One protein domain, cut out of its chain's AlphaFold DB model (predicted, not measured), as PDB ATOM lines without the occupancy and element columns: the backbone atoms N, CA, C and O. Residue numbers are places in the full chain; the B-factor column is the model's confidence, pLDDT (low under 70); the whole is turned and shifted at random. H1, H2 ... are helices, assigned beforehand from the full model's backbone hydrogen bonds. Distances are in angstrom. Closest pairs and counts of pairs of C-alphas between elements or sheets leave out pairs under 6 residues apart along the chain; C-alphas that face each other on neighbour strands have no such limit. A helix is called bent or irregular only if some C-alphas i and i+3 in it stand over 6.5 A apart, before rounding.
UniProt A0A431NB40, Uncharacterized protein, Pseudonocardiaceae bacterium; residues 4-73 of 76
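Overview. This is residues 4 to 73 of the 76 residues of an uncharacterized protein of Pseudonocardiaceae bacterium (UniProt A0A431NB40). The model is an open zigzag of four helices: H1 and H2 pack on each other at a wide angle at one end, H3 follows as a single leg, and H4, the longest helix, forms an arm at the other end. H3 and H4 make an open V with residues 49 to 54 at its tip, and residues 45 to 50, 53 to 59 and 61 to 73 stick out. The printed part has 70 residues with four named helices, in the order H1, H2, H3, H4 along the chain, and no named strand; the class is all helix. The whole is extended, with a radius of gyration of the C-alphas of 17.3 A, and the C-alphas span 54 by 26 by 18 A along their three main axes.

Arrangement. H4, residues 55 to 71, is the longest helix by residues and touches no helix. In it residues 55 to 59 and 61 to 71 stand free, with no C-alpha 8 or more residues away along the chain within 10 A. H3, residues 34 to 48, precedes it across the short link of residues 49 to 54, yet H3 and H4 are apart. H2, residues 22 to 32, is close to H3 but not clearly touching it, with 1 pair of C-alphas within 8 A, those of Val 30 and Met 38, 7.0 A apart. H2 and H3 run opposite ways at a steep tilt of 57 degrees, and their centres are 14.9 A apart. H1, residues 4 to 16, touches H2 with its residues 9 to 14 alone, and the pair has 9 pairs of C-alphas within 8 A. The closest C-alphas of H1 and H2 are those of Arg 14 and Ile 25, 6.1 A apart, and the centres are 9.7 A apart. The lines of H1 and H2 stand about perpendicular, but only just, at 72 degrees. H1 is apart from H3 and from H4, and H2 is apart from H4. In H1, H2, H3 and H4, every O i to N i+4 pair of the backbone is within hydrogen-bond range.

Along the chain. H4 runs from Thr 55 to Met 71, 17 residues and 24.8 A from first to last C-alpha, and ends with C-alpha 71 at (282.436, 356.556, 164.916). H3 runs from Gly 34 to Val 48, 15 residues and 21.3 A, with C-alpha 48 at (276.122, 340.486, 138.169). H2 runs from Leu 22 to Arg 32, 11 residues and 15.4 A. H1 runs from Glu 4, with its C-alpha at (260.147, 341.920, 137.291), to Asp 16, 13 residues and 18.6 A. The four helices are not bent.

Size, cuts and confidence. The two C-alphas farthest apart are those of Gly 19 and Gly 73, at 55.8 A, while the first and last printed C-alphas, of Glu 4 and Gly 73, are 43.8 A apart. Without the stretches that stand free, the body has 44 residues and spans 41 by 18 by 17 A, with a radius of gyration of 11.8 A. The printed part has no cut, and it runs from residue 4 to residue 73 of a full chain of 76 residues. The links H1 to H2, of 5 residues, and H2 to H3, of 1 residue, are tight; the link H3 to H4, of 6 residues, is short, and no link is long. The mean pLDDT of the printed part is 84.3, and residues 52 to 57, of which 55 to 57 belong to H4, are under 70. The mean pLDDT is 93 in H1, 91 in H2, and 80 in both H3 and H4.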
ATOM      1  N   GLU A   4     261.580 341.909 137.612       87.62
ATOM      2  CA  GLU A   4     260.147 341.920 137.291       87.62
ATOM      3  C   GLU A   4     259.506 343.277 137.608       87.62
ATOM      4  O   GLU A   4     258.764 343.820 136.786       87.62
ATOM      5  N   GLU A   5     259.833 343.871 138.759       86.56
ATOM      6  CA  GLU A   5     259.370 345.214 139.131       86.56
ATOM      7  C   GLU A   5     259.895 346.283 138.161       86.56
ATOM      8  O   GLU A   5     259.170 347.225 137.819       86.56
ATOM      9  N   LEU A   6     261.128 346.127 137.668       85.88
ATOM     10  CA  LEU A   6     261.707 347.015 136.663       85.88
ATOM     11  C   LEU A   6     261.001 346.877 135.309       85.88
ATOM     12  O   LEU A   6     260.687 347.893 134.688       85.88
ATOM     13  N   ILE A   7     260.709 345.649 134.865       90.94
ATOM     14  CA  ILE A   7     259.973 345.391 133.617       90.94
ATOM     15  C   ILE A   7     258.582 346.030 133.674       90.94
ATOM     16  O   ILE A   7     258.175 346.708 132.727       90.94
ATOM     17  N   VAL A   8     257.866 345.861 134.789       93.38
ATOM     18  CA  VAL A   8     256.548 346.481 134.992       93.38
ATOM     19  C   VAL A   8     256.662 348.005 134.984       93.38
ATOM     20  O   VAL A   8     255.919 348.669 134.261       93.38
ATOM     21  N   SER A   9     257.623 348.569 135.720       90.81
ATOM     22  CA  SER A   9     257.843 350.021 135.767       90.81
ATOM     23  C   SER A   9     258.166 350.595 134.386       90.81
ATOM     24  O   SER A   9     257.619 351.626 133.995       90.81
ATOM     25  N   PHE A  10     258.999 349.900 133.611       93.25
ATOM     26  CA  PHE A  10     259.332 350.272 132.241       93.25
ATOM     27  C   PHE A  10     258.101 350.251 131.330       93.25
ATOM     28  O   PHE A  10     257.866 351.203 130.581       93.25
ATOM     29  N   ALA A  11     257.284 349.199 131.415       95.69
ATOM     30  CA  ALA A  11     256.061 349.080 130.630       95.69
ATOM     31  C   ALA A  11     255.061 350.203 130.948       95.69
ATOM     32  O   ALA A  11     254.505 350.795 130.025       95.69
ATOM     33  N   LEU A  12     254.876 350.537 132.229       95.62
ATOM     34  CA  LEU A  12     253.990 351.624 132.652       95.62
ATOM     35  C   LEU A  12     254.467 352.984 132.129       95.62
ATOM     36  O   LEU A  12     253.689 353.710 131.515       95.62
ATOM     37  N   VAL A  13     255.758 353.306 132.274       95.56
ATOM     38  CA  VAL A  13     256.303 354.576 131.760       95.56
ATOM     39  C   VAL A  13     256.178 354.657 130.236       95.56
ATOM     40  O   VAL A  13     255.877 355.728 129.711       95.56
ATOM     41  N   ARG A  14     256.348 353.542 129.519       95.69
ATOM     42  CA  ARG A  14     256.147 353.492 128.065       95.69
ATOM     43  C   ARG A  14     254.691 353.720 127.661       95.69
ATOM     44  O   ARG A  14     254.449 354.414 126.678       95.69
ATOM     45  N   LEU A  15     253.735 353.156 128.401       96.88
ATOM     46  CA  LEU A  15     252.306 353.391 128.163       96.88
ATOM     47  C   LEU A  15     251.943 354.869 128.345       96.88
ATOM     48  O   LEU A  15     251.198 355.413 127.535       96.88
ATOM     49  N   ASP A  16     252.527 355.524 129.350       96.88
ATOM     50  CA  ASP A  16     252.319 356.952 129.614       96.88
ATOM     51  C   ASP A  16     253.024 357.868 128.593       96.88
ATOM     52  O   ASP A  16     252.691 359.049 128.490       96.88
ATOM     53  N   ASN A  17     254.012 357.355 127.847       95.12
ATOM     54  CA  ASN A  17     254.864 358.132 126.939       95.12
ATOM     55  C   ASN A  17     255.062 357.418 125.580       95.12
ATOM     56  O   ASN A  17     256.185 357.045 125.235       95.12
ATOM     57  N   PRO A  18     254.000 357.235 124.768       92.19
ATOM     58  CA  PRO A  18     254.026 356.369 123.581       92.19
ATOM     59  C   PRO A  18     254.900 356.863 122.413       92.19
ATOM     60  O   PRO A  18     255.072 356.129 121.445       92.19
ATOM     61  N   GLY A  19     255.422 358.093 122.477       94.94
ATOM     62  CA  GLY A  19     256.279 358.689 121.445       94.94
ATOM     63  C   GLY A  19     257.763 358.778 121.808       94.94
ATOM     64  O   GLY A  19     258.513 359.356 121.032       94.94
ATOM     65  N   LEU A  20     258.165 358.273 122.978       96.44
ATOM     66  CA  LEU A  20     259.564 358.265 123.401       96.44
ATOM     67  C   LEU A  20     260.256 356.962 123.006       96.44
ATOM     68  O   LEU A  20     259.658 355.880 123.042       96.44
ATOM     69  N   GLU A  21     261.542 357.072 122.696       96.31
ATOM     70  CA  GLU A  21     262.401 355.929 122.412       96.31
ATOM     71  C   GLU A  21     262.710 355.133 123.686       96.31
ATOM     72  O   GLU A  21     262.630 355.632 124.813       96.31
ATOM     73  N   LEU A  22     263.100 353.864 123.526       92.69
ATOM     74  CA  LEU A  22     263.330 352.959 124.662       92.69
ATOM     75  C   LEU A  22     264.381 353.490 125.651       92.69
ATOM     76  O   LEU A  22     264.238 353.303 126.860       92.69
ATOM     77  N   GLU A  23     265.411 354.174 125.155       93.88
ATOM     78  CA  GLU A  23     266.458 354.787 125.981       93.88
ATOM     79  C   GLU A  23     265.928 355.970 126.801       93.88
ATOM     80  O   GLU A  23     266.287 356.136 127.969       93.88
ATOM     81  N   GLU A  24     265.019 356.757 126.229       93.75
ATOM     82  CA  GLU A  24     264.376 357.876 126.917       93.75
ATOM     83  C   GLU A  24     263.424 357.369 128.008       93.75
ATOM     84  O   GLU A  24     263.434 357.886 129.130       93.75
ATOM     85  N   ILE A  25     262.674 356.299 127.720       95.06
ATOM     86  CA  ILE A  25     261.850 355.595 128.712       95.06
ATOM     87  C   ILE A  25     262.719 355.057 129.854       95.06
ATOM     88  O   ILE A  25     262.407 355.300 131.022       95.06
ATOM     89  N   ALA A  26     263.832 354.381 129.550       90.31
ATOM     90  CA  ALA A  26     264.752 353.870 130.568       90.31
ATOM     91  C   ALA A  26     265.285 355.001 131.461       90.31
ATOM     92  O   ALA A  26     265.285 354.887 132.689       90.31
ATOM     93  N   ALA A  27     265.676 356.128 130.863       90.75
ATOM     94  CA  ALA A  27     266.159 357.286 131.605       90.75
ATOM     95  C   ALA A  27     265.077 357.910 132.507       90.75
ATOM     96  O   ALA A  27     265.397 358.439 133.575       90.75
ATOM     97  N   LEU A  28     263.804 357.870 132.103       91.81
ATOM     98  CA  LEU A  28     262.681 358.313 132.936       91.81
ATOM     99  C   LEU A  28     262.414 357.363 134.105       91.81
ATOM    100  O   LEU A  28     262.189 357.834 135.221       91.81
ATOM    101  N   VAL A  29     262.484 356.049 133.874       90.44
ATOM    102  CA  VAL A  29     262.362 355.034 134.933       90.44
ATOM    103  C   VAL A  29     263.450 355.245 135.987       90.44
ATOM    104  O   VAL A  29     263.141 355.378 137.169       90.44
ATOM    105  N   VAL A  30     264.708 355.387 135.557       86.06
ATOM    106  CA  VAL A  30     265.855 355.630 136.449       86.06
ATOM    107  C   VAL A  30     265.698 356.922 137.251       86.06
ATOM    108  O   VAL A  30     265.923 356.928 138.457       86.06
ATOM    109  N   ARG A  31     265.246 358.011 136.622       85.94
ATOM    110  CA  ARG A  31     265.005 359.278 137.333       85.94
ATOM    111  C   ARG A  31     263.898 359.189 138.382       85.94
ATOM    112  O   ARG A  31     263.965 359.905 139.377       85.94
ATOM    113  N   ARG A  32     262.881 358.350 138.171       86.69
ATOM    114  CA  ARG A  32     261.758 358.183 139.112       86.69
ATOM    115  C   ARG A  32     262.072 357.260 140.289       86.69
ATOM    116  O   ARG A  32     261.354 357.314 141.280       86.69
ATOM    117  N   LEU A  33     263.117 356.441 140.193       81.56
ATOM    118  CA  LEU A  33     263.469 355.450 141.212       81.56
ATOM    119  C   LEU A  33     263.988 356.059 142.522       81.56
ATOM    120  O   LEU A  33     263.864 355.436 143.574       81.56
ATOM    121  N   GLY A  34     264.509 357.287 142.477       81.19
ATOM    122  CA  GLY A  34     265.115 357.938 143.639       81.19
ATOM    123  C   GLY A  34     266.446 357.300 144.057       81.19
ATOM    124  O   GLY A  34     266.858 356.257 143.544       81.19
ATOM    125  N   ASP A  35     267.138 357.951 144.991       80.19
ATOM    126  CA  ASP A  35     268.547 357.656 145.292       80.19
ATOM    127  C   ASP A  35     268.769 356.246 145.864       80.19
ATOM    128  O   ASP A  35     269.723 355.562 145.495       80.19
ATOM    129  N   GLU A  36     267.868 355.774 146.728       80.25
ATOM    130  CA  GLU A  36     267.995 354.463 147.374       80.25
ATOM    131  C   GLU A  36     267.828 353.311 146.375       80.25
ATOM    132  O   GLU A  36     268.659 352.398 146.321       80.25
ATOM    133  N   ALA A  37     266.790 353.358 145.537       78.25
ATOM    134  CA  ALA A  37     266.575 352.319 144.540       78.25
ATOM    135  C   ALA A  37     267.639 352.373 143.431       78.25
ATOM    136  O   ALA A  37     268.038 351.322 142.928       78.25
ATOM    137  N   MET A  38     268.163 353.563 143.105       81.38
ATOM    138  CA  MET A  38     269.291 353.710 142.181       81.38
ATOM    139  C   MET A  38     270.569 353.057 142.727       81.38
ATOM    140  O   MET A  38     271.271 352.360 141.991       81.38
ATOM    141  N   LEU A  39     270.852 353.211 144.024       82.06
ATOM    142  CA  LEU A  39     271.993 352.562 144.674       82.06
ATOM    143  C   LEU A  39     271.855 351.030 144.673       82.06
ATOM    144  O   LEU A  39     272.818 350.314 144.378       82.06
ATOM    145  N   GLN A  40     270.656 350.514 144.952       81.06
ATOM    146  CA  GLN A  40     270.382 349.077 144.853       81.06
ATOM    147  C   GLN A  40     270.570 348.570 143.417       81.06
ATOM    148  O   GLN A  40     271.213 347.545 143.203       81.06
ATOM    149  N   PHE A  41     270.083 349.317 142.425       79.06
ATOM    150  CA  PHE A  41     270.202 348.942 141.018       79.06
ATOM    151  C   PHE A  41     271.659 348.926 140.532       79.06
ATOM    152  O   PHE A  41     272.103 347.971 139.887       79.06
ATOM    153  N   ALA A  42     272.433 349.952 140.895       80.38
ATOM    154  CA  ALA A  42     273.855 350.030 140.582       80.38
ATOM    155  C   ALA A  42     274.644 348.895 141.253       80.38
ATOM    156  O   ALA A  42     275.424 348.213 140.588       80.38
ATOM    157  N   SER A  43     274.411 348.646 142.546       78.62
ATOM    158  CA  SER A  43     275.111 347.580 143.275       78.62
ATOM    159  C   SER A  43     274.797 346.190 142.718       78.62
ATOM    160  O   SER A  43     275.717 345.393 142.532       78.62
ATOM    161  N   HIS A  44     273.539 345.918 142.359       79.25
ATOM    162  CA  HIS A  44     273.152 344.668 141.707       79.25
ATOM    163  C   HIS A  44     273.820 344.503 140.333       79.25
ATOM    164  O   HIS A  44     274.394 343.453 140.047       79.25
ATOM    165  N   THR A  45     273.827 345.558 139.511       78.44
ATOM    166  CA  THR A  45     274.458 345.537 138.179       78.44
ATOM    167  C   THR A  45     275.952 345.218 138.264       78.44
ATOM    168  O   THR A  45     276.452 344.376 137.517       78.44
ATOM    169  N   LEU A  46     276.663 345.851 139.200       80.75
ATOM    170  CA  LEU A  46     278.084 345.588 139.442       80.75
ATOM    171  C   LEU A  46     278.322 344.158 139.951       80.75
ATOM    172  O   LEU A  46     279.308 343.526 139.572       80.75
ATOM    173  N   ALA A  47     277.423 343.630 140.788       78.25
ATOM    174  CA  ALA A  47     277.512 342.262 141.300       78.25
ATOM    175  C   ALA A  47     277.377 341.222 140.181       78.25
ATOM    176  O   ALA A  47     278.185 340.297 140.100       78.25
ATOM    177  N   VAL A  48     276.383 341.389 139.303       80.50
ATOM    178  CA  VAL A  48     276.122 340.486 138.169       80.50
ATOM    179  C   VAL A  48     277.301 340.456 137.192       80.50
ATOM    180  O   VAL A  48     277.595 339.411 136.616       80.50
ATOM    181  N   ARG A  49     278.008 341.579 137.033       79.00
ATOM    182  CA  ARG A  49     279.190 341.694 136.161       79.00
ATOM    183  C   ARG A  49     280.502 341.253 136.813       79.00
ATOM    184  O   ARG A  49     281.554 341.381 136.199       79.00
ATOM    185  N   ASP A  50     280.445 340.748 138.043       73.44
ATOM    186  CA  ASP A  50     281.608 340.397 138.868       73.44
ATOM    187  C   ASP A  50     282.554 341.578 139.174       73.44
ATOM    188  O   ASP A  50     283.662 341.412 139.684       73.44
ATOM    189  N   GLU A  51     282.093 342.806 138.933       71.00
ATOM    190  CA  GLU A  51     282.863 344.038 139.132       71.00
ATOM    191  C   GLU A  51     283.005 344.379 140.625       71.00
ATOM    192  O   GLU A  51     283.920 345.099 141.021       71.00
ATOM    193  N   LEU A  52     282.164 343.790 141.486       69.38
ATOM    194  CA  LEU A  52     282.307 343.892 142.941       69.38
ATOM    195  C   LEU A  52     283.460 343.060 143.513       69.38
ATOM    196  O   LEU A  52     283.860 343.331 144.641       69.38
ATOM    197  N   ARG A  53     283.992 342.057 142.799       66.62
ATOM    198  CA  ARG A  53     285.020 341.142 143.343       66.62
ATOM    199  C   ARG A  53     286.465 341.628 143.154       66.62
ATOM    200  O   ARG A  53     287.387 341.004 143.673       66.62
ATOM    201  N   GLY A  54     286.668 342.737 142.438       67.00
ATOM    202  CA  GLY A  54     287.985 343.322 142.163       67.00
ATOM    203  C   GLY A  54     288.512 344.267 143.253       67.00
ATOM    204  O   GLY A  54     288.089 344.239 144.406       67.00
ATOM    205  N   THR A  55     289.418 345.172 142.868       62.72
ATOM    206  CA  THR A  55     289.995 346.233 143.728       62.72
ATOM    207  C   THR A  55     288.943 347.092 144.447       62.72
ATOM    208  O   THR A  55     289.222 347.650 145.509       62.72
ATOM    209  N   LEU A  56     287.721 347.150 143.912       68.50
ATOM    210  CA  LEU A  56     286.563 347.816 144.510       68.50
ATOM    211  C   LEU A  56     286.119 347.184 145.840       68.50
ATOM    212  O   LEU A  56     285.682 347.917 146.725       68.50
ATOM    213  N   PHE A  57     286.285 345.868 146.033       68.88
ATOM    214  CA  PHE A  57     285.948 345.210 147.302       68.88
ATOM    215  C   PHE A  57     286.843 345.693 148.442       68.88
ATOM    216  O   PHE A  57     286.355 346.107 149.491       68.88
ATOM    217  N   ALA A  58     288.161 345.694 148.218       71.81
ATOM    218  CA  ALA A  58     289.126 346.161 149.207       71.81
ATOM    219  C   ALA A  58     288.893 347.641 149.558       71.81
ATOM    220  O   ALA A  58     288.881 348.000 150.732       71.81
ATOM    221  N   ALA A  59     288.605 348.481 148.555       76.75
ATOM    222  CA  ALA A  59     288.269 349.887 148.770       76.75
ATOM    223  C   ALA A  59     286.971 350.079 149.581       76.75
ATOM    224  O   ALA A  59     286.912 350.952 150.450       76.75
ATOM    225  N   ALA A  60     285.943 349.259 149.336       77.69
ATOM    226  CA  ALA A  60     284.695 349.294 150.097       77.69
ATOM    227  C   ALA A  60     284.904 348.863 151.559       77.69
ATOM    228  O   ALA A  60     284.402 349.522 152.470       77.69
ATOM    229  N   VAL A  61     285.689 347.807 151.796       81.31
ATOM    230  CA  VAL A  61     286.056 347.355 153.149       81.31
ATOM    231  C   VAL A  61     286.828 348.444 153.897       81.31
ATOM    232  O   VAL A  61     286.473 348.773 155.029       81.31
ATOM    233  N   ASP A  62     287.821 349.063 153.256       83.69
ATOM    234  CA  ASP A  62     288.587 350.172 153.836       83.69
ATOM    235  C   ASP A  62     287.703 351.374 154.186       83.69
ATOM    236  O   ASP A  62     287.897 352.020 155.223       83.69
ATOM    237  N   HIS A  63     286.716 351.677 153.339       82.00
ATOM    238  CA  HIS A  63     285.751 352.738 153.601       82.00
ATOM    239  C   HIS A  63     284.882 352.423 154.825       82.00
ATOM    240  O   HIS A  63     284.774 353.258 155.724       82.00
ATOM    241  N   VAL A  64     284.324 351.211 154.913       85.50
ATOM    242  CA  VAL A  64     283.525 350.777 156.073       85.50
ATOM    243  C   VAL A  64     284.361 350.807 157.352       85.50
ATOM    244  O   VAL A  64     283.916 351.362 158.359       85.50
ATOM    245  N   LEU A  65     285.592 350.287 157.315       82.62
ATOM    246  CA  LEU A  65     286.513 350.346 158.454       82.62
ATOM    247  C   LEU A  65     286.795 351.790 158.872       82.62
ATOM    248  O   LEU A  65     286.844 352.083 160.064       82.62
ATOM    249  N   ARG A  66     286.946 352.718 157.922       85.50
ATOM    250  CA  ARG A  66     287.095 354.146 158.231       85.50
ATOM    251  C   ARG A  66     285.895 354.704 158.969       85.50
ATOM    252  O   ARG A  66     286.093 355.293 160.025       85.50
ATOM    253  N   VAL A  67     284.689 354.471 158.466       90.06
ATOM    254  CA  VAL A  67     283.460 354.946 159.111       90.06
ATOM    255  C   VAL A  67     283.332 354.375 160.525       90.06
ATOM    256  O   VAL A  67     283.116 355.134 161.466       90.06
ATOM    257  N   VAL A  68     283.530 353.066 160.703       88.94
ATOM    258  CA  VAL A  68     283.423 352.409 162.018       88.94
ATOM    259  C   VAL A  68     284.449 352.956 163.010       88.94
ATOM    260  O   VAL A  68     284.086 353.268 164.141       88.94
ATOM    261  N   LEU A  69     285.711 353.099 162.599       84.38
ATOM    262  CA  LEU A  69     286.780 353.598 163.470       84.38
ATOM    263  C   LEU A  69     286.588 355.079 163.830       84.38
ATOM    264  O   LEU A  69     286.787 355.456 164.982       84.38
ATOM    265  N   THR A  70     286.136 355.909 162.885       85.81
ATOM    266  CA  THR A  70     285.783 357.312 163.157       85.81
ATOM    267  C   THR A  70     284.614 357.406 164.140       85.81
ATOM    268  O   THR A  70     284.684 358.166 165.100       85.81
ATOM    269  N   MET A  71     283.571 356.585 163.980       81.50
ATOM    270  CA  MET A  71     282.436 356.556 164.916       81.50
ATOM    271  C   MET A  71     282.820 356.068 166.322       81.50
ATOM    272  O   MET A  71     282.125 356.381 167.286       81.50
ATOM    273  N   ARG A  72     283.914 355.310 166.455       82.19
ATOM    274  CA  ARG A  72     284.455 354.853 167.746       82.19
ATOM    275  C   ARG A  72     285.418 355.847 168.402       82.19
ATOM    276  O   ARG A  72     285.854 355.587 169.517       82.19
ATOM    277  N   GLY A  73     285.751 356.958 167.738       77.19
ATOM    278  CA  GLY A  73     286.779 357.895 168.207       77.19
ATOM    279  C   GLY A  73     288.201 357.318 168.156       77.19
ATOM    280  O   GLY A  73     289.099 357.839 168.804       77.19
TER     281      GLY A  73